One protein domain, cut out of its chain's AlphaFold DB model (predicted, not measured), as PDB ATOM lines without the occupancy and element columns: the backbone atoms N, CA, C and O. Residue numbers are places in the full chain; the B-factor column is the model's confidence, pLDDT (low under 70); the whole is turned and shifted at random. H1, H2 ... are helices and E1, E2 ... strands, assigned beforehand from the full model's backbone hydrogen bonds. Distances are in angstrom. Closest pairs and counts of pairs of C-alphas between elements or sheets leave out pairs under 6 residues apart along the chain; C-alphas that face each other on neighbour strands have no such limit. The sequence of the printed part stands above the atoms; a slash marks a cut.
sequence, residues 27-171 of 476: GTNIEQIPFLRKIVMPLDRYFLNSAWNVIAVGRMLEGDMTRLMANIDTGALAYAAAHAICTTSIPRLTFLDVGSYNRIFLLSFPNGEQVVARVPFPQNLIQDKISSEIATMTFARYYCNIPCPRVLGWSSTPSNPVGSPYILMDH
ATOM      1  N   GLY A  27      10.634  -3.540  -4.459       30.69
ATOM      2  CA  GLY A  27      10.639  -4.524  -5.556       30.69
ATOM      3  C   GLY A  27      11.323  -4.211  -6.898       30.69
ATOM      4  O   GLY A  27      11.483  -5.151  -7.672       30.69
ATOM      5  N   THR A  28      11.787  -2.992  -7.189       36.66
ATOM      6  CA  THR A  28      12.439  -2.702  -8.483       36.66
ATOM      7  C   THR A  28      13.670  -1.820  -8.289       36.66
ATOM      8  O   THR A  28      13.554  -0.623  -8.041       36.66
ATOM      9  N   ASN A  29      14.870  -2.409  -8.398       44.06
ATOM     10  CA  ASN A  29      16.109  -1.635  -8.470       44.06
ATOM     11  C   ASN A  29      16.146  -0.914  -9.831       44.06
ATOM     12  O   ASN A  29      16.158  -1.571 -10.872       44.06
ATOM     13  N   ILE A  30      16.158   0.421  -9.814       43.44
ATOM     14  CA  ILE A  30      16.206   1.286 -11.003       43.44
ATOM     15  C   ILE A  30      17.374   0.923 -11.943       43.44
ATOM     16  O   ILE A  30      17.242   1.013 -13.161       43.44
ATOM     17  N   GLU A  31      18.466   0.396 -11.376       42.47
ATOM     18  CA  GLU A  31      19.679  -0.068 -12.066       42.47
ATOM     19  C   GLU A  31      19.480  -1.373 -12.874       42.47
ATOM     20  O   GLU A  31      20.361  -1.798 -13.626       42.47
ATOM     21  N   GLN A  32      18.344  -2.063 -12.713       37.56
ATOM     22  CA  GLN A  32      18.055  -3.344 -13.378       37.56
ATOM     23  C   GLN A  32      17.156  -3.218 -14.615       37.56
ATOM     24  O   GLN A  32      16.947  -4.211 -15.311       37.56
ATOM     25  N   ILE A  33      16.647  -2.024 -14.925       44.03
ATOM     26  CA  ILE A  33      15.765  -1.812 -16.077       44.03
ATOM     27  C   ILE A  33      16.616  -1.591 -17.342       44.03
ATOM     28  O   ILE A  33      17.409  -0.655 -17.358       44.03
ATOM     29  N   PRO A  34      16.475  -2.392 -18.420       39.09
ATOM     30  CA  PRO A  34      17.374  -2.370 -19.587       39.09
ATOM     31  C   PRO A  34      17.567  -1.007 -20.278       39.09
ATOM     32  O   PRO A  34      18.650  -0.738 -20.792       39.09
ATOM     33  N   PHE A  35      16.560  -0.128 -20.261       42.78
ATOM     34  CA  PHE A  35      16.682   1.245 -20.766       42.78
ATOM     35  C   PHE A  35      17.416   2.168 -19.787       42.78
ATOM     36  O   PHE A  35      18.330   2.885 -20.184       42.78
ATOM     37  N   LEU A  36      17.091   2.086 -18.491       41.66
ATOM     38  CA  LEU A  36      17.836   2.802 -17.457       41.66
ATOM     39  C   LEU A  36      19.250   2.242 -17.295       41.66
ATOM     40  O   LEU A  36      20.099   2.978 -16.844       41.66
ATOM     41  N   ARG A  37      19.563   1.025 -17.758       38.91
ATOM     42  CA  ARG A  37      20.933   0.489 -17.849       38.91
ATOM     43  C   ARG A  37      21.821   1.193 -18.873       38.91
ATOM     44  O   ARG A  37      23.035   1.176 -18.707       38.91
ATOM     45  N   LYS A  38      21.254   1.820 -19.913       39.47
ATOM     46  CA  LYS A  38      22.029   2.730 -20.782       39.47
ATOM     47  C   LYS A  38      22.422   4.016 -20.048       39.47
ATOM     48  O   LYS A  38      23.337   4.701 -20.476       39.47
ATOM     49  N   ILE A  39      21.732   4.320 -18.949       38.19
ATOM     50  CA  ILE A  39      21.853   5.560 -18.185       38.19
ATOM     51  C   ILE A  39      22.487   5.304 -16.793       38.19
ATOM     52  O   ILE A  39      23.111   6.197 -16.234       38.19
ATOM     53  N   VAL A  40      22.415   4.081 -16.259       35.78
ATOM     54  CA  VAL A  40      22.844   3.660 -14.921       35.78
ATOM     55  C   VAL A  40      23.676   2.385 -15.058       35.78
ATOM     56  O   VAL A  40      23.156   1.317 -15.387       35.78
ATOM     57  N   MET A  41      24.989   2.496 -14.859       41.12
ATOM     58  CA  MET A  41      25.924   1.416 -15.179       41.12
ATOM     59  C   MET A  41      26.355   0.600 -13.952       41.12
ATOM     60  O   MET A  41      26.867   1.177 -12.989       41.12
ATOM     61  N   PRO A  42      26.312  -0.743 -14.017       32.03
ATOM     62  CA  PRO A  42      27.167  -1.592 -13.207       32.03
ATOM     63  C   PRO A  42      28.552  -1.614 -13.865       32.03
ATOM     64  O   PRO A  42      28.789  -2.334 -14.831       32.03
ATOM     65  N   LEU A  43      29.469  -0.777 -13.394       37.38
ATOM     66  CA  LEU A  43      30.863  -0.893 -13.808       37.38
ATOM     67  C   LEU A  43      31.473  -2.109 -13.096       37.38
ATOM     68  O   LEU A  43      31.850  -2.043 -11.922       37.38
ATOM     69  N   ASP A  44      31.523  -3.239 -13.795       30.62
ATOM     70  CA  ASP A  44      32.178  -4.441 -13.293       30.62
ATOM     71  C   ASP A  44      33.690  -4.216 -13.130       30.62
ATOM     72  O   ASP A  44      34.357  -3.571 -13.936       30.62
ATOM     73  N   ARG A  45      34.220  -4.776 -12.039       30.97
ATOM     74  CA  ARG A  45      35.552  -4.581 -11.427       30.97
ATOM     75  C   ARG A  45      36.788  -4.961 -12.258       30.97
ATOM     76  O   ARG A  45      37.863  -5.136 -11.682       30.97
ATOM     77  N   TYR A  46      36.686  -5.107 -13.569       28.59
ATOM     78  CA  TYR A  46      37.815  -5.522 -14.392       28.59
ATOM     79  C   TYR A  46      38.323  -4.337 -15.213       28.59
ATOM     80  O   TYR A  46      37.550  -3.699 -15.909       28.59
ATOM     81  N   PHE A  47      39.635  -4.092 -15.115       29.12
ATOM     82  CA  PHE A  47      40.432  -3.027 -15.750       29.12
ATOM     83  C   PHE A  47      40.670  -1.745 -14.933       29.12
ATOM     84  O   PHE A  47      40.446  -0.629 -15.382       29.12
ATOM     85  N   LEU A  48      41.276  -1.916 -13.753       29.98
ATOM     86  CA  LEU A  48      42.199  -0.928 -13.186       29.98
ATOM     87  C   LEU A  48      43.625  -1.288 -13.628       29.98
ATOM     88  O   LEU A  48      44.290  -2.072 -12.955       29.98
ATOM     89  N   ASN A  49      44.082  -0.770 -14.770       26.28
ATOM     90  CA  ASN A  49      45.510  -0.523 -14.981       26.28
ATOM     91  C   ASN A  49      45.785   0.412 -16.170       26.28
ATOM     92  O   ASN A  49      45.097   0.370 -17.184       26.28
ATOM     93  N   SER A  50      46.850   1.199 -15.989       25.75
ATOM     94  CA  SER A  50      47.542   2.137 -16.889       25.75
ATOM     95  C   SER A  50      46.886   3.495 -17.222       25.75
ATOM     96  O   SER A  50      46.043   3.612 -18.100       25.75
ATOM     97  N   ALA A  51      47.427   4.528 -16.555       28.11
ATOM     98  CA  ALA A  51      47.732   5.872 -17.069       28.11
ATOM     99  C   ALA A  51      46.580   6.770 -17.575       28.11
ATOM    100  O   ALA A  51      46.578   7.201 -18.725       28.11
ATOM    101  N   TRP A  52      45.684   7.181 -16.675       28.09
ATOM    102  CA  TRP A  52      44.796   8.336 -16.884       28.09
ATOM    103  C   TRP A  52      45.366   9.572 -16.172       28.09
ATOM    104  O   TRP A  52      44.900   9.960 -15.105       28.09
ATOM    105  N   ASN A  53      46.412  10.188 -16.733       25.88
ATOM    106  CA  ASN A  53      46.884  11.490 -16.247       25.88
ATOM    107  C   ASN A  53      45.986  12.591 -16.819       25.88
ATOM    108  O   ASN A  53      46.161  13.043 -17.949       25.88
ATOM    109  N   VAL A  54      45.005  13.008 -16.025       33.72
ATOM    110  CA  VAL A  54      44.116  14.130 -16.322       33.72
ATOM    111  C   VAL A  54      44.799  15.434 -15.907       33.72
ATOM    112  O   VAL A  54      45.068  15.654 -14.730       33.72
ATOM    113  N   ILE A  55      45.071  16.320 -16.869       31.48
ATOM    114  CA  ILE A  55      45.545  17.681 -16.583       31.48
ATOM    115  C   ILE A  55      44.327  18.538 -16.214       31.48
ATOM    116  O   ILE A  55      43.653  19.084 -17.088       31.48
ATOM    117  N   ALA A  56      44.053  18.665 -14.917       32.84
ATOM    118  CA  ALA A  56      43.106  19.647 -14.403       32.84
ATOM    119  C   ALA A  56      43.713  21.054 -14.545       32.84
ATOM    120  O   ALA A  56      44.627  21.424 -13.815       32.84
ATOM    121  N   VAL A  57      43.224  21.839 -15.508       34.12
ATOM    122  CA  VAL A  57      43.607  23.250 -15.671       34.12
ATOM    123  C   VAL A  57      42.468  24.119 -15.145       34.12
ATOM    124  O   VAL A  57      41.395  24.140 -15.739       34.12
ATOM    125  N   GLY A  58      42.705  24.841 -14.051       37.56
ATOM    126  CA  GLY A  58      41.795  25.842 -13.490       37.56
ATOM    127  C   GLY A  58      42.585  26.907 -12.724       37.56
ATOM    128  O   GLY A  58      43.624  26.601 -12.145       37.56
ATOM    129  N   ARG A  59      42.140  28.173 -12.741       36.44
ATOM    130  CA  ARG A  59      42.767  29.259 -11.960       36.44
ATOM    131  C   ARG A  59      42.313  29.179 -10.497       36.44
ATOM    132  O   ARG A  59      41.462  29.954 -10.084       36.44
ATOM    133  N   MET A  60      42.858  28.248  -9.722       41.62
ATOM    134  CA  MET A  60      42.701  28.203  -8.261       41.62
ATOM    135  C   MET A  60      44.022  27.770  -7.616       41.62
ATOM    136  O   MET A  60      44.856  27.147  -8.272       41.62
ATOM    137  N   LEU A  61      44.234  28.125  -6.344       41.50
ATOM    138  CA  LEU A  61      45.409  27.694  -5.581       41.50
ATOM    139  C   LEU A  61      45.432  26.153  -5.494       41.50
ATOM    140  O   LEU A  61      44.393  25.526  -5.286       41.50
ATOM    141  N   GLU A  62      46.608  25.530  -5.626       48.38
ATOM    142  CA  GLU A  62      46.769  24.059  -5.687       48.38
ATOM    143  C   GLU A  62      46.133  23.306  -4.493       48.38
ATOM    144  O   GLU A  62      45.636  22.183  -4.638       48.38
ATOM    145  N   GLY A  63      46.083  23.938  -3.313       46.12
ATOM    146  CA  GLY A  63      45.460  23.378  -2.107       46.12
ATOM    147  C   GLY A  63      43.932  23.241  -2.183       46.12
ATOM    148  O   GLY A  63      43.380  22.262  -1.677       46.12
ATOM    149  N   ASP A  64      43.248  24.168  -2.862       55.84
ATOM    150  CA  ASP A  64      41.788  24.145  -3.020       55.84
ATOM    151  C   ASP A  64      41.362  23.103  -4.059       55.84
ATOM    152  O   ASP A  64      40.396  22.364  -3.852       55.84
ATOM    153  N   MET A  65      42.151  22.950  -5.126       58.84
ATOM    154  CA  MET A  65      41.939  21.918  -6.145       58.84
ATOM    155  C   MET A  65      42.002  20.505  -5.554       58.84
ATOM    156  O   MET A  65      41.164  19.664  -5.874       58.84
ATOM    157  N   THR A  66      42.935  20.244  -4.633       61.34
ATOM    158  CA  THR A  66      43.066  18.926  -3.986       61.34
ATOM    159  C   THR A  66      41.816  18.558  -3.175       61.34
ATOM    160  O   THR A  66      41.357  17.418  -3.222       61.34
ATOM    161  N   ARG A  67      41.218  19.523  -2.460       63.69
ATOM    162  CA  ARG A  67      39.964  19.310  -1.714       63.69
ATOM    163  C   ARG A  67      38.758  19.150  -2.633       63.69
ATOM    164  O   ARG A  67      37.913  18.298  -2.373       63.69
ATOM    165  N   LEU A  68      38.677  19.938  -3.703       64.56
ATOM    166  CA  LEU A  68      37.572  19.871  -4.661       64.56
ATOM    167  C   LEU A  68      37.539  18.534  -5.411       64.56
ATOM    168  O   LEU A  68      36.459  17.976  -5.608       64.56
ATOM    169  N   MET A  69      38.706  17.992  -5.764       68.56
ATOM    170  CA  MET A  69      38.844  16.697  -6.443       68.56
ATOM    171  C   MET A  69      38.762  15.491  -5.494       68.56
ATOM    172  O   MET A  69      38.758  14.348  -5.950       68.56
ATOM    173  N   ALA A  70      38.704  15.708  -4.176       71.12
ATOM    174  CA  ALA A  70      38.695  14.620  -3.207       71.12
ATOM    175  C   ALA A  70      37.481  13.693  -3.401       71.12
ATOM    176  O   ALA A  70      36.342  14.150  -3.548       71.12
ATOM    177  N   ASN A  71      37.740  12.383  -3.319       78.19
ATOM    178  CA  ASN A  71      36.761  11.298  -3.472       78.19
ATOM    179  C   ASN A  71      36.120  11.189  -4.869       78.19
ATOM    180  O   ASN A  71      35.006  10.683  -4.984       78.19
ATOM    181  N   ILE A  72      36.806  11.657  -5.917       86.88
ATOM    182  CA  ILE A  72      36.382  11.491  -7.312       86.88
ATOM    183  C   ILE A  72      37.515  10.830  -8.099       86.88
ATOM    184  O   ILE A  72      38.602  11.392  -8.217       86.88
ATOM    185  N   ASP A  73      37.255   9.659  -8.676       89.00
ATOM    186  CA  ASP A  73      38.122   9.074  -9.698       89.00
ATOM    187  C   ASP A  73      37.795   9.715 -11.058       89.00
ATOM    188  O   ASP A  73      36.777   9.425 -11.696       89.00
ATOM    189  N   THR A  74      38.650  10.643 -11.486       87.25
ATOM    190  CA  THR A  74      38.470  11.400 -12.733       87.25
ATOM    191  C   THR A  74      38.679  10.546 -13.983       87.25
ATOM    192  O   THR A  74      38.101  10.861 -15.024       87.25
ATOM    193  N   GLY A  75      39.442   9.451 -13.893       88.81
ATOM    194  CA  GLY A  75      39.602   8.481 -14.977       88.81
ATOM    195  C   GLY A  75      38.324   7.671 -15.183       88.81
ATOM    196  O   GLY A  75      37.829   7.564 -16.304       88.81
ATOM    197  N   ALA A  76      37.725   7.188 -14.093       90.75
ATOM    198  CA  ALA A  76      36.423   6.530 -14.130       90.75
ATOM    199  C   ALA A  76      35.313   7.476 -14.617       90.75
ATOM    200  O   ALA A  76      34.440   7.054 -15.374       90.75
ATOM    201  N   LEU A  77      35.361   8.758 -14.237       91.06
ATOM    202  CA  LEU A  77      34.405   9.761 -14.714       91.06
ATOM    203  C   LEU A  77      34.553  10.017 -16.222       91.06
ATOM    204  O   LEU A  77      33.554  10.079 -16.938       91.06
ATOM    205  N   ALA A  78      35.791  10.113 -16.716       91.25
ATOM    206  CA  ALA A  78      36.080  10.228 -18.143       91.25
ATOM    207  C   ALA A  78      35.591   9.004 -18.930       91.25
ATOM    208  O   ALA A  78      34.984   9.159 -19.988       91.25
ATOM    209  N   TYR A  79      35.794   7.801 -18.388       91.12
ATOM    210  CA  TYR A  79      35.276   6.566 -18.972       91.12
ATOM    211  C   TYR A  79      33.743   6.551 -19.016       91.12
ATOM    212  O   TYR A  79      33.164   6.247 -20.056       91.12
ATOM    213  N   ALA A  80      33.079   6.920 -17.916       90.38
ATOM    214  CA  ALA A  80      31.621   6.991 -17.856       90.38
ATOM    215  C   ALA A  80      31.059   7.961 -18.910       90.38
ATOM    216  O   ALA A  80      30.090   7.631 -19.590       90.38
ATOM    217  N   ALA A  81      31.699   9.118 -19.104       91.88
ATOM    218  CA  ALA A  81      31.329  10.069 -20.150       91.88
ATOM    219  C   ALA A  81      31.555   9.525 -21.563       91.88
ATOM    220  O   ALA A  81      30.658   9.632 -22.394       91.88
ATOM    221  N   ALA A  82      32.714   8.914 -21.831       89.00
ATOM    222  CA  ALA A  82      33.011   8.319 -23.134       89.00
ATOM    223  C   ALA A  82      31.994   7.224 -23.487       89.00
ATOM    224  O   ALA A  82      31.475   7.175 -24.603       89.00
ATOM    225  N   HIS A  83      31.635   6.401 -22.499       88.69
ATOM    226  CA  HIS A  83      30.603   5.389 -22.652       88.69
ATOM    227  C   HIS A  83      29.225   6.000 -22.942       88.69
ATOM    228  O   HIS A  83      28.540   5.540 -23.853       88.69
ATOM    229  N   ALA A  84      28.833   7.049 -22.212       88.56
ATOM    230  CA  ALA A  84      27.525   7.691 -22.361       88.56
ATOM    231  C   ALA A  84      27.281   8.256 -23.775       88.56
ATOM    232  O   ALA A  84      26.144   8.276 -24.242       88.56
ATOM    233  N   ILE A  85      28.343   8.657 -24.482       88.19
ATOM    234  CA  ILE A  85      28.278   9.119 -25.880       88.19
ATOM    235  C   ILE A  85      28.753   8.066 -26.896       88.19
ATOM    236  O   ILE A  85      28.935   8.372 -28.070       88.19
ATOM    237  N   CYS A  86      28.943   6.812 -26.470       89.44
ATOM    238  CA  CYS A  86      29.352   5.694 -27.329       89.44
ATOM    239  C   CYS A  86      30.673   5.933 -28.092       89.44
ATOM    240  O   CYS A  86      30.808   5.532 -29.249       89.44
ATOM    241  N   THR A  87      31.667   6.551 -27.446       87.56
ATOM    242  CA  THR A  87      33.005   6.771 -28.016       87.56
ATOM    243  C   THR A  87      34.089   6.045 -27.224       87.56
ATOM    244  O   THR A  87      33.973   5.819 -26.023       87.56
ATOM    245  N   THR A  88      35.191   5.715 -27.895       87.69
ATOM    246  CA  THR A  88      36.429   5.233 -27.258       87.69
ATOM    247  C   THR A  88      37.454   6.350 -27.064       87.69
ATOM    248  O   THR A  88      38.563   6.102 -26.595       87.69
ATOM    249  N   SER A  89      37.120   7.577 -27.475       87.94
ATOM    250  CA  SER A  89      38.030   8.717 -27.406       87.94
ATOM    251  C   SER A  89      38.213   9.191 -25.968       87.94
ATOM    252  O   SER A  89      37.256   9.282 -25.205       87.94
ATOM    253  N   ILE A  90      39.447   9.550 -25.619       86.88
ATOM    254  CA  ILE A  90      39.776  10.096 -24.303       86.88
ATOM    255  C   ILE A  90      39.412  11.586 -24.284       86.88
ATOM    256  O   ILE A  90      39.957  12.343 -25.095       86.88
ATOM    257  N   PRO A  91      38.519  12.037 -23.385       92.31
ATOM    258  CA  PRO A  91      38.218  13.451 -23.265       92.31
ATOM    259  C   PRO A  91      39.322  14.190 -22.510       92.31
ATOM    260  O   PRO A  91      39.957  13.663 -21.594       92.31
ATOM    261  N   ARG A  92      39.471  15.476 -22.817       90.00
ATOM    262  CA  ARG A  92      40.116  16.422 -21.911       90.00
ATOM    263  C   ARG A  92      39.108  16.835 -20.841       90.00
ATOM    264  O   ARG A  92      38.137  17.526 -21.147       90.00
ATOM    265  N   LEU A  93      39.359  16.449 -19.594       87.81
ATOM    266  CA  LEU A  93      38.558  16.868 -18.445       87.81
ATOM    267  C   LEU A  93      39.075  18.203 -17.896       87.81
ATOM    268  O   LEU A  93      40.254  18.352 -17.585       87.81
ATOM    269  N   THR A  94      38.175  19.172 -17.788       86.06
ATOM    270  CA  THR A  94      38.434  20.520 -17.278       86.06
ATOM    271  C   THR A  94      37.483  20.795 -16.127       86.06
ATOM    272  O   THR A  94      36.290  20.517 -16.220       86.06
ATOM    273  N   PHE A  95      38.003  21.339 -15.034       82.81
ATOM    274  CA  PHE A  95      37.158  21.841 -13.963       82.81
ATOM    275  C   PHE A  95      36.492  23.144 -14.427       82.81
ATOM    276  O   PHE A  95      37.201  24.074 -14.812       82.81
ATOM    277  N   LEU A  96      35.158  23.192 -14.446       77.31
ATOM    278  CA  LEU A  96      34.422  24.374 -14.894       77.31
ATOM    279  C   LEU A  96      34.132  25.325 -13.745       77.31
ATOM    280  O   LEU A  96      34.500  26.493 -13.824       77.31
ATOM    281  N   ASP A  97      33.437  24.833 -12.719       72.12
ATOM    282  CA  ASP A  97      32.890  25.693 -11.675       72.12
ATOM    283  C   ASP A  97      32.540  24.923 -10.391       72.12
ATOM    284  O   ASP A  97      32.342  23.700 -10.401       72.12
ATOM    285  N   VAL A  98      32.452  25.658  -9.278       73.00
ATOM    286  CA  VAL A  98      31.877  25.200  -8.008       73.00
ATOM    287  C   VAL A  98      30.551  25.928  -7.797       73.00
ATOM    288  O   VAL A  98      30.532  27.128  -7.547       73.00
ATOM    289  N   GLY A  99      29.442  25.191  -7.820       65.81
ATOM    290  CA  GLY A  99      28.176  25.676  -7.274       65.81
ATOM    291  C   GLY A  99      28.089  25.432  -5.765       65.81
ATOM    292  O   GLY A  99      28.892  24.695  -5.191       65.81
ATOM    293  N   SER A 100      27.052  25.965  -5.120       63.50
ATOM    294  CA  SER A 100      26.813  25.765  -3.679       63.50
ATOM    295  C   SER A 100      26.702  24.286  -3.279       63.50
ATOM    296  O   SER A 100      27.053  23.920  -2.158       63.50
ATOM    297  N   TYR A 101      26.250  23.425  -4.200       70.81
ATOM    298  CA  TYR A 101      25.983  22.009  -3.920       70.81
ATOM    299  C   TYR A 101      26.746  21.019  -4.796       70.81
ATOM    300  O   TYR A 101      26.855  19.846  -4.426       70.81
ATOM    301  N   ASN A 102      27.307  21.486  -5.911       79.44
ATOM    302  CA  ASN A 102      27.831  20.646  -6.979       79.44
ATOM    303  C   ASN A 102      29.189  21.143  -7.483       79.44
ATOM    304  O   ASN A 102      29.438  22.342  -7.581       79.44
ATOM    305  N   ARG A 103      30.038  20.199  -7.882       85.94
ATOM    306  CA  ARG A 103      31.251  20.434  -8.672       85.94
ATOM    307  C   ARG A 103      30.946  20.137 -10.128       85.94
ATOM    308  O   ARG A 103      30.374  19.087 -10.423       85.94
ATOM    309  N   ILE A 104      31.326  21.046 -11.017       86.50
ATOM    310  CA  ILE A 104      31.011  20.953 -12.439       86.50
ATOM    311  C   ILE A 104      32.295  20.725 -13.233       86.50
ATOM    312  O   ILE A 104      33.270  21.469 -13.107       86.50
ATOM    313  N   PHE A 105      32.283  19.704 -14.080       90.19
ATOM    314  CA  PHE A 105      33.384  19.352 -14.968       90.19
ATOM    315  C   PHE A 105      32.930  19.384 -16.422       90.19
ATOM    316  O   PHE A 105      31.829  18.942 -16.733       90.19
ATOM    317  N   LEU A 106      33.803  19.841 -17.317       91.31
ATOM    318  CA  LEU A 106      33.643  19.724 -18.763       91.31
ATOM    319  C   LEU A 106      34.569  18.644 -19.295       91.31
ATOM    320  O   LEU A 106      35.784  18.722 -19.126       91.31
ATOM    321  N   LEU A 107      34.004  17.680 -20.001       93.75
ATOM    322  CA  LEU A 107      34.725  16.655 -20.733       93.75
ATOM    323  C   LEU A 107      34.629  16.989 -22.221       93.75
ATOM    324  O   LEU A 107      33.562  16.886 -22.822       93.75
ATOM    325  N   SER A 108      35.741  17.451 -22.795       94.38
ATOM    326  CA  SER A 108      35.842  17.832 -24.209       94.38
ATOM    327  C   SER A 108      36.491  16.714 -25.013       94.38
ATOM    328  O   SER A 108      37.651  16.372 -24.766       94.38
ATOM    329  N   PHE A 109      35.765  16.153 -25.972       92.62
ATOM    330  CA  PHE A 109      36.230  15.042 -26.792       92.62
ATOM    331  C   PHE A 109      36.902  15.530 -28.089       92.62
ATOM    332  O   PHE A 109      36.554  16.593 -28.606       92.62
ATOM    333  N   PRO A 110      37.851  14.761 -28.661       92.81
ATOM    334  CA  PRO A 110      38.521  15.114 -29.919       92.81
ATOM    335  C   PRO A 110      37.585  15.286 -31.123       92.81
ATOM    336  O   PRO A 110      37.927  15.997 -32.062       92.81
ATOM    337  N   ASN A 111      36.409  14.651 -31.102       88.75
ATOM    338  CA  ASN A 111      35.375  14.791 -32.132       88.75
ATOM    339  C   ASN A 111      34.567  16.100 -32.015       88.75
ATOM    340  O   ASN A 111      33.663  16.322 -32.814       88.75
ATOM    341  N   GLY A 112      34.876  16.958 -31.037       91.00
ATOM    342  CA  GLY A 112      34.178  18.218 -30.783       91.00
ATOM    343  C   GLY A 112      32.982  18.096 -29.837       91.00
ATOM    344  O   GLY A 112      32.435  19.122 -29.437       91.00
ATOM    345  N   GLU A 113      32.594  16.884 -29.434       91.19
ATOM    346  CA  GLU A 113      31.523  16.699 -28.456       91.19
ATOM    347  C   GLU A 113      31.954  17.149 -27.058       91.19
ATOM    348  O   GLU A 113      33.119  17.045 -26.656       91.19
ATOM    349  N   GLN A 114      30.987  17.662 -26.302       93.56
ATOM    350  CA  GLN A 114      31.195  18.202 -24.968       93.56
ATOM    351  C   GLN A 114      30.150  17.651 -24.006       93.56
ATOM    352  O   GLN A 114      28.948  17.802 -24.219       93.56
ATOM    353  N   VAL A 115      30.633  17.051 -22.920       94.44
ATOM    354  CA  VAL A 115      29.808  16.505 -21.840       94.44
ATOM    355  C   VAL A 115      30.089  17.281 -20.565       94.44
ATOM    356  O   VAL A 115      31.245  17.488 -20.199       94.44
ATOM    357  N   VAL A 116      29.037  17.688 -19.864       93.69
ATOM    358  CA  VAL A 116      29.135  18.257 -18.522       93.69
ATOM    359  C   VAL A 116      28.879  17.157 -17.502       93.69
ATOM    360  O   VAL A 116      27.871  16.458 -17.582       93.69
ATOM    361  N   ALA A 117      29.777  17.018 -16.528       93.31
ATOM    362  CA  ALA A 117      29.560  16.187 -15.355       93.31
ATOM    363  C   ALA A 117      29.283  17.063 -14.130       93.31
ATOM    364  O   ALA A 117      30.129  17.855 -13.716       93.31
ATOM    365  N   ARG A 118      28.102  16.892 -13.539       90.50
ATOM    366  CA  ARG A 118      27.683  17.520 -12.288       90.50
ATOM    367  C   ARG A 118      27.825  16.508 -11.157       90.50
ATOM    368  O   ARG A 118      27.201  15.450 -11.183       90.50
ATOM    369  N   VAL A 119      28.680  16.820 -10.188       89.00
ATOM    370  CA  VAL A 119      29.063  15.916  -9.097       89.00
ATOM    371  C   VAL A 119      28.739  16.578  -7.754       89.00
ATOM    372  O   VAL A 119      29.461  17.499  -7.353       89.00
ATOM    373  N   PRO A 120      27.699  16.134  -7.028       82.81
ATOM    374  CA  PRO A 120      27.349  16.716  -5.738       82.81
ATOM    375  C   PRO A 120      28.467  16.553  -4.709       82.81
ATOM    376  O   PRO A 120      29.302  15.642  -4.777       82.81
ATOM    377  N   PHE A 121      28.503  17.456  -3.733       76.56
ATOM    378  CA  PHE A 121      29.378  17.286  -2.580       76.56
ATOM    379  C   PHE A 121      28.893  16.141  -1.669       76.56
ATOM    380  O   PHE A 121      27.684  15.941  -1.544       76.56
ATOM    381  N   PRO A 122      29.800  15.410  -0.982       70.19
ATOM    382  CA  PRO A 122      29.439  14.275  -0.127       70.19
ATOM    383  C   PRO A 122      28.397  14.596   0.956       70.19
ATOM    384  O   PRO A 122      27.562  13.757   1.282       70.19
ATOM    385  N   GLN A 123      28.426  15.813   1.500       63.94
ATOM    386  CA  GLN A 123      27.469  16.279   2.506       63.94
ATOM    387  C   GLN A 123      26.050  16.509   1.961       63.94
ATOM    388  O   GLN A 123      25.109  16.555   2.743       63.94
ATOM    389  N   ASN A 124      25.890  16.597   0.637       60.66
ATOM    390  CA  ASN A 124      24.616  16.864  -0.036       60.66
ATOM    391  C   ASN A 124      24.027  15.599  -0.680       60.66
ATOM    392  O   ASN A 124      23.120  15.680  -1.508       60.66
ATOM    393  N   LEU A 125      24.579  14.417  -0.366       62.72
ATOM    394  CA  LEU A 125      24.181  13.174  -1.018       62.72
ATOM    395  C   LEU A 125      22.819  12.700  -0.532       62.72
ATOM    396  O   LEU A 125      22.679  12.100   0.534       62.72
ATOM    397  N   ILE A 126      21.834  12.904  -1.394       66.31
ATOM    398  CA  ILE A 126      20.477  12.414  -1.228       66.31
ATOM    399  C   ILE A 126      20.136  11.620  -2.488       66.31
ATOM    400  O   ILE A 126      19.910  12.189  -3.552       66.31
ATOM    401  N   GLN A 127      20.132  10.289  -2.380       66.75
ATOM    402  CA  GLN A 127      19.970   9.394  -3.538       66.75
ATOM    403  C   GLN A 127      18.665   9.656  -4.309       66.75
ATOM    404  O   GLN A 127      18.652   9.637  -5.544       66.75
ATOM    405  N   ASP A 128      17.588   9.948  -3.579       73.06
ATOM    406  CA  ASP A 128      16.276  10.230  -4.159       73.06
ATOM    407  C   ASP A 128      16.250  11.565  -4.922       73.06
ATOM    408  O   ASP A 128      15.518  11.671  -5.904       73.06
ATOM    409  N   LYS A 129      17.095  12.544  -4.550       79.62
ATOM    410  CA  LYS A 129      17.180  13.841  -5.248       79.62
ATOM    411  C   LYS A 129      17.719  13.689  -6.656       79.62
ATOM    412  O   LYS A 129      17.056  14.136  -7.575       79.62
ATOM    413  N   ILE A 130      18.840  12.985  -6.843       84.38
ATOM    414  CA  ILE A 130      19.386  12.753  -8.193       84.38
ATOM    415  C   ILE A 130      18.352  12.017  -9.047       84.38
ATOM    416  O   ILE A 130      18.071  12.415 -10.169       84.38
ATOM    417  N   SER A 131      17.731  10.969  -8.503       86.19
ATOM    418  CA  SER A 131      16.731  10.196  -9.248       86.19
ATOM    419  C   SER A 131      15.533  11.060  -9.667       86.19
ATOM    420  O   SER A 131      15.040  10.921 -10.788       86.19
ATOM    421  N   SER A 132      15.076  11.953  -8.783       90.12
ATOM    422  CA  SER A 132      14.000  12.890  -9.091       90.12
ATOM    423  C   SER A 132      14.428  13.977 -10.076       90.12
ATOM    424  O   SER A 132      13.697  14.234 -11.024       90.12
ATOM    425  N   GLU A 133      15.611  14.563  -9.907       91.00
ATOM    426  CA  GLU A 133      16.158  15.596 -10.790       91.00
ATOM    427  C   GLU A 133      16.216  15.090 -12.234       91.00
ATOM    428  O   GLU A 133      15.694  15.733 -13.144       91.00
ATOM    429  N   ILE A 134      16.751  13.883 -12.447       91.44
ATOM    430  CA  ILE A 134      16.815  13.273 -13.778       91.44
ATOM    431  C   ILE A 134      15.419  13.049 -14.360       91.44
ATOM    432  O   ILE A 134      15.192  13.329 -15.541       91.44
ATOM    433  N   ALA A 135      14.478  12.548 -13.557       94.00
ATOM    434  CA  ALA A 135      13.106  12.347 -14.006       94.00
ATOM    435  C   ALA A 135      12.443  13.682 -14.383       94.00
ATOM    436  O   ALA A 135      11.817  13.767 -15.438       94.00
ATOM    437  N   THR A 136      12.645  14.732 -13.586       96.19
ATOM    438  CA  THR A 136      12.150  16.086 -13.855       96.19
ATOM    439  C   THR A 136      12.767  16.669 -15.125       96.19
ATOM    440  O   THR A 136      12.024  17.150 -15.976       96.19
ATOM    441  N   MET A 137      14.091  16.589 -15.307       95.50
ATOM    442  CA  MET A 137      14.775  17.057 -16.521       95.50
ATOM    443  C   MET A 137      14.247  16.351 -17.770       95.50
ATOM    444  O   MET A 137      13.952  16.988 -18.780       95.50
ATOM    445  N   THR A 138      14.100  15.027 -17.690       95.25
ATOM    446  CA  THR A 138      13.618  14.207 -18.805       95.25
ATOM    447  C   THR A 138      12.165  14.559 -19.133       95.25
ATOM    448  O   THR A 138      11.848  14.859 -20.284       95.25
ATOM    449  N   PHE A 139      11.297  14.644 -18.123       97.00
ATOM    450  CA  PHE A 139       9.908  15.063 -18.294       97.00
ATOM    451  C   PHE A 139       9.807  16.472 -18.895       97.00
ATOM    452  O   PHE A 139       9.101  16.690 -19.880       97.00
ATOM    453  N   ALA A 140      10.559  17.432 -18.362       97.31
ATOM    454  CA  ALA A 140      10.548  18.803 -18.846       97.31
ATOM    455  C   ALA A 140      11.011  18.909 -20.305       97.31
ATOM    456  O   ALA A 140      10.375  19.602 -21.101       97.31
ATOM    457  N   ARG A 141      12.072  18.187 -20.681       95.62
ATOM    458  CA  ARG A 141      12.594  18.190 -22.049       95.62
ATOM    459  C   ARG A 141      11.629  17.549 -23.038       95.62
ATOM    460  O   ARG A 141      11.335  18.144 -24.068       95.62
ATOM    461  N   TYR A 142      11.176  16.331 -22.749       95.94
ATOM    462  CA  TYR A 142      10.486  15.494 -23.733       95.94
ATOM    463  C   TYR A 142       8.964  15.662 -23.713       95.94
ATOM    464  O   TYR A 142       8.354  15.627 -24.776       95.94
ATOM    465  N   TYR A 143       8.354  15.891 -22.545       96.69
ATOM    466  CA  TYR A 143       6.913  16.144 -22.433       96.69
ATOM    467  C   TYR A 143       6.594  17.645 -22.516       96.69
ATOM    468  O   TYR A 143       5.764  18.066 -23.319       96.69
ATOM    469  N   CYS A 144       7.261  18.484 -21.712       96.75
ATOM    470  CA  CYS A 144       6.937  19.920 -21.659       96.75
ATOM    471  C   CYS A 144       7.561  20.743 -22.800       96.75
ATOM    472  O   CYS A 144       7.150  21.890 -23.018       96.75
ATOM    473  N   ASN A 145       8.543  20.181 -23.516       96.12
ATOM    474  CA  ASN A 145       9.371  20.879 -24.501       96.12
ATOM    475  C   ASN A 145      10.067  22.124 -23.911       96.12
ATOM    476  O   ASN A 145      10.140  23.181 -24.540       96.12
ATOM    477  N   ILE A 146      10.522  22.016 -22.660       97.06
ATOM    478  CA  ILE A 146      11.314  23.046 -21.988       97.06
ATOM    479  C   ILE A 146      12.792  22.815 -22.326       97.06
ATOM    480  O   ILE A 146      13.281  21.692 -22.170       97.06
ATOM    481  N   PRO A 147      13.528  23.847 -22.774       94.38
ATOM    482  CA  PRO A 147      14.938  23.696 -23.092       94.38
ATOM    483  C   PRO A 147      15.763  23.422 -21.828       94.38
ATOM    484  O   PRO A 147      15.832  24.247 -20.918       94.38
ATOM    485  N   CYS A 148      16.423  22.268 -21.788       93.56
ATOM    486  CA  CYS A 148      17.398  21.900 -20.764       93.56
ATOM    487  C   CYS A 148      18.411  20.883 -21.300       93.56
ATOM    488  O   CYS A 148      18.153  20.262 -22.342       93.56
ATOM    489  N   PRO A 149      19.554  20.686 -20.618       91.56
ATOM    490  CA  PRO A 149      20.548  19.705 -21.029       91.56
ATOM    491  C   PRO A 149      19.943  18.305 -21.089       91.56
ATOM    492  O   PRO A 149      19.196  17.897 -20.199       91.56
ATOM    493  N   ARG A 150      20.267  17.536 -22.129       92.31
ATOM    494  CA  ARG A 150      19.876  16.127 -22.171       92.31
ATOM    495  C   ARG A 150      20.740  15.345 -21.195       92.31
ATOM    496  O   ARG A 150      21.962  15.457 -21.232       92.31
ATOM    497  N   VAL A 151      20.108  14.511 -20.381       92.00
ATOM    498  CA  VAL A 151      20.813  13.551 -19.528       92.00
ATOM    499  C   VAL A 151      21.383  12.429 -20.396       92.00
ATOM    500  O   VAL A 151      20.657  11.792 -21.159       92.00
ATOM    501  N   LEU A 152      22.685  12.189 -20.261       91.06
ATOM    502  CA  LEU A 152      23.441  11.162 -20.982       91.06
ATOM    503  C   LEU A 152      23.689   9.922 -20.121       91.06
ATOM    504  O   LEU A 152      23.716   8.806 -20.627       91.06
ATOM    505  N   GLY A 153      23.852  10.111 -18.812       88.88
ATOM    506  CA  GLY A 153      24.096   9.044 -17.846       88.88
ATOM    507  C   GLY A 153      24.154   9.599 -16.429       88.88
ATOM    508  O   GLY A 153      24.396  10.786 -16.244       88.88
ATOM    509  N   TRP A 154      23.929   8.780 -15.408       90.94
ATOM    510  CA  TRP A 154      24.027   9.207 -14.013       90.94
ATOM    511  C   TRP A 154      24.277   8.024 -13.074       90.94
ATOM    512  O   TRP A 154      24.131   6.856 -13.428       90.94
ATOM    513  N   SER A 155      24.660   8.344 -11.844       87.69
ATOM    514  CA  SER A 155      24.711   7.413 -10.721       87.69
ATOM    515  C   SER A 155      24.283   8.161  -9.465       87.69
ATOM    516  O   SER A 155      24.843   9.214  -9.165       87.69
ATOM    517  N   SER A 156      23.296   7.651  -8.720       84.00
ATOM    518  CA  SER A 156      22.838   8.291  -7.474       84.00
ATOM    519  C   SER A 156      23.635   7.866  -6.249       84.00
ATOM    520  O   SER A 156      23.478   8.460  -5.183       84.00
ATOM    521  N   THR A 157      24.486   6.843  -6.363       82.50
ATOM    522  CA  THR A 157      25.198   6.273  -5.217       82.50
ATOM    523  C   THR A 157      26.707   6.378  -5.401       82.50
ATOM    524  O   THR A 157      27.199   6.219  -6.515       82.50
ATOM    525  N   PRO A 158      27.489   6.590  -4.327       84.00
ATOM    526  CA  PRO A 158      28.949   6.547  -4.410       84.00
ATOM    527  C   PRO A 158      29.483   5.126  -4.654       84.00
ATOM    528  O   PRO A 158      30.685   4.946  -4.822       84.00
ATOM    529  N   SER A 159      28.616   4.105  -4.681       86.81
ATOM    530  CA  SER A 159      28.978   2.705  -4.933       86.81
ATOM    531  C   SER A 159      29.203   2.438  -6.426       86.81
ATOM    532  O   SER A 159      28.681   1.477  -6.982       86.81
ATOM    533  N   ASN A 160      29.982   3.296  -7.076       86.81
ATOM    534  CA  ASN A 160      30.391   3.190  -8.468       86.81
ATOM    535  C   ASN A 160      31.890   3.566  -8.574       86.81
ATOM    536  O   ASN A 160      32.403   4.216  -7.665       86.81
ATOM    537  N   PRO A 161      32.619   3.184  -9.634       89.19
ATOM    538  CA  PRO A 161      34.049   3.478  -9.781       89.19
ATOM    539  C   PRO A 161      34.470   4.942  -9.748       89.19
ATOM    540  O   PRO A 161      35.617   5.194  -9.411       89.19
ATOM    541  N   VAL A 162      33.581   5.898 -10.036       90.25
ATOM    542  CA  VAL A 162      33.876   7.328  -9.831       90.25
ATOM    543  C   VAL A 162      34.052   7.638  -8.340       90.25
ATOM    544  O   VAL A 162      34.695   8.617  -7.984       90.25
ATOM    545  N   GLY A 163      33.490   6.819  -7.447       88.12
ATOM    546  CA  GLY A 163      33.523   7.022  -5.995       88.12
ATOM    547  C   GLY A 163      32.541   8.085  -5.496       88.12
ATOM    548  O   GLY A 163      32.437   8.312  -4.291       88.12
ATOM    549  N   SER A 164      31.780   8.701  -6.403       87.62
ATOM    550  CA  SER A 164      30.794   9.741  -6.115       87.62
ATOM    551  C   SER A 164      29.567   9.577  -7.013       87.62
ATOM    552  O   SER A 164      29.705   9.109  -8.146       87.62
ATOM    553  N   PRO A 165      28.369   9.976  -6.556       88.50
ATOM    554  CA  PRO A 165      27.236  10.218  -7.438       88.50
ATOM    555  C   PRO A 165      27.572  11.282  -8.482       88.50
ATOM    556  O   PRO A 165      28.409  12.152  -8.227       88.50
ATOM    557  N   TYR A 166      26.934  11.211  -9.644       90.25
ATOM    558  CA  TYR A 166      27.151  12.147 -10.743       90.25
ATOM    559  C   TYR A 166      25.961  12.174 -11.704       90.25
ATOM    560  O   TYR A 166      25.213  11.201 -11.809       90.25
ATOM    561  N   ILE A 167      25.856  13.264 -12.459       92.56
ATOM    562  CA  ILE A 167      24.989  13.412 -13.630       92.56
ATOM    563  C   ILE A 167      25.865  13.840 -14.806       92.56
ATOM    564  O   ILE A 167      26.588  14.828 -14.712       92.56
ATOM    565  N   LEU A 168      25.806  13.093 -15.902       94.38
ATOM    566  CA  LEU A 168      26.415  13.407 -17.190       94.38
ATOM    567  C   LEU A 168      25.328  13.949 -18.109       94.38
ATOM    568  O   LEU A 168      24.287  13.312 -18.278       94.38
ATOM    569  N   MET A 169      25.571  15.098 -18.720       94.38
ATOM    570  CA  MET A 169      24.601  15.768 -19.581       94.38
ATOM    571  C   MET A 169      25.275  16.524 -20.726       94.38
ATOM    572  O   MET A 169      26.478  16.789 -20.677       94.38
ATOM    573  N   ASP A 170      24.499  16.863 -21.755       92.19
ATOM    574  CA  ASP A 170      24.961  17.722 -22.850       92.19
ATOM    575  C   ASP A 170      25.500  19.060 -22.295       92.19
ATOM    576  O   ASP A 170      24.962  19.621 -21.336       92.19
ATOM    577  N   HIS A 171      26.540  19.613 -22.919       91.06
ATOM    578  CA  HIS A 171      26.947  20.991 -22.646       91.06
ATOM    579  C   HIS A 171      25.911  21.974 -23.218       91.06
ATOM    580  O   HIS A 171      25.677  22.016 -24.426       91.06
TER     581      HIS A 171
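This is residues 27 to 171 of the 476 residues of the protein "APH domain-containing protein" of Sparassis crispa (UniProt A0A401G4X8). A strongly twisted sheet of five antiparallel strands has H2 packed on one face and H3 on the other, H3 being near the E4 edge. A long stretch with no named element, residues 27 to 61, sweeps round the outside before H1. The printed part has 145 residues, under half of them in named elements, in the order H1 H2 E1 E2 E3 H3 E4 E5; the sheet's order is E1 E2 E3 E5 E4, the class mixed. It is compact, with a radius of gyration of the C-alphas of 15.1 A and spans of 42 by 35 by 33 A.

E1, residues 92 to 98, E2, 102 to 108, and E3, 114 to 120, form a meander, each strand the antiparallel neighbour of the one before; N 94 and O 106 are 2.8 A apart, N 105 and O 117 2.9 A, within hydrogen-bond range. E5, residues 166 to 170, is antiparallel to E3, with N 116 and O 169 at 2.8 A, and forms a hairpin with edge strand E4, residues 151 to 155, with N 168 and O 153 at 2.7 A. H2, residues 74 to 84, is on the sheet; its closest C-alphas to E4 are Ala 84 and Leu 152, 5.5 A. H3, residues 127 to 142, is on the sheet at a height of 9.2 A, over E5 and E4, along the strands at 6 degrees to E5 on the local plane; C-alphas Ile 134 and Val 151, the closest of H3 and E4, are 7.0 A apart. E3, H3 and E4 make a split strand-helix-strand unit, with E5 between the two strands and a right-handed crossover. H1, residues 62 to 68, is only just not on the sheet, with 4 pairs of C-alphas within 10 A. Every O i to N i+4 pair is within hydrogen-bond range in H2 and H3, and 2 of 3 in H1.

H1 begins at C-alpha 62 (46.769, 24.059, -5.687), and E5 ends at C-alpha 170 (24.961, 17.722, -22.850). H3 is 23.1 A long, E3 19.7 A, E2 19.2 A, E1 18.4 A and H2 15.0 A.

The C-alphas farthest apart, Gly 27 and Leu 61, are 47.4 A apart. The printed part has no cut, and no link between named elements is long. Mean pLDDT of the printed part is 73.0, under 70 at residues 27 to 69, 99 to 100 and 123 to 127.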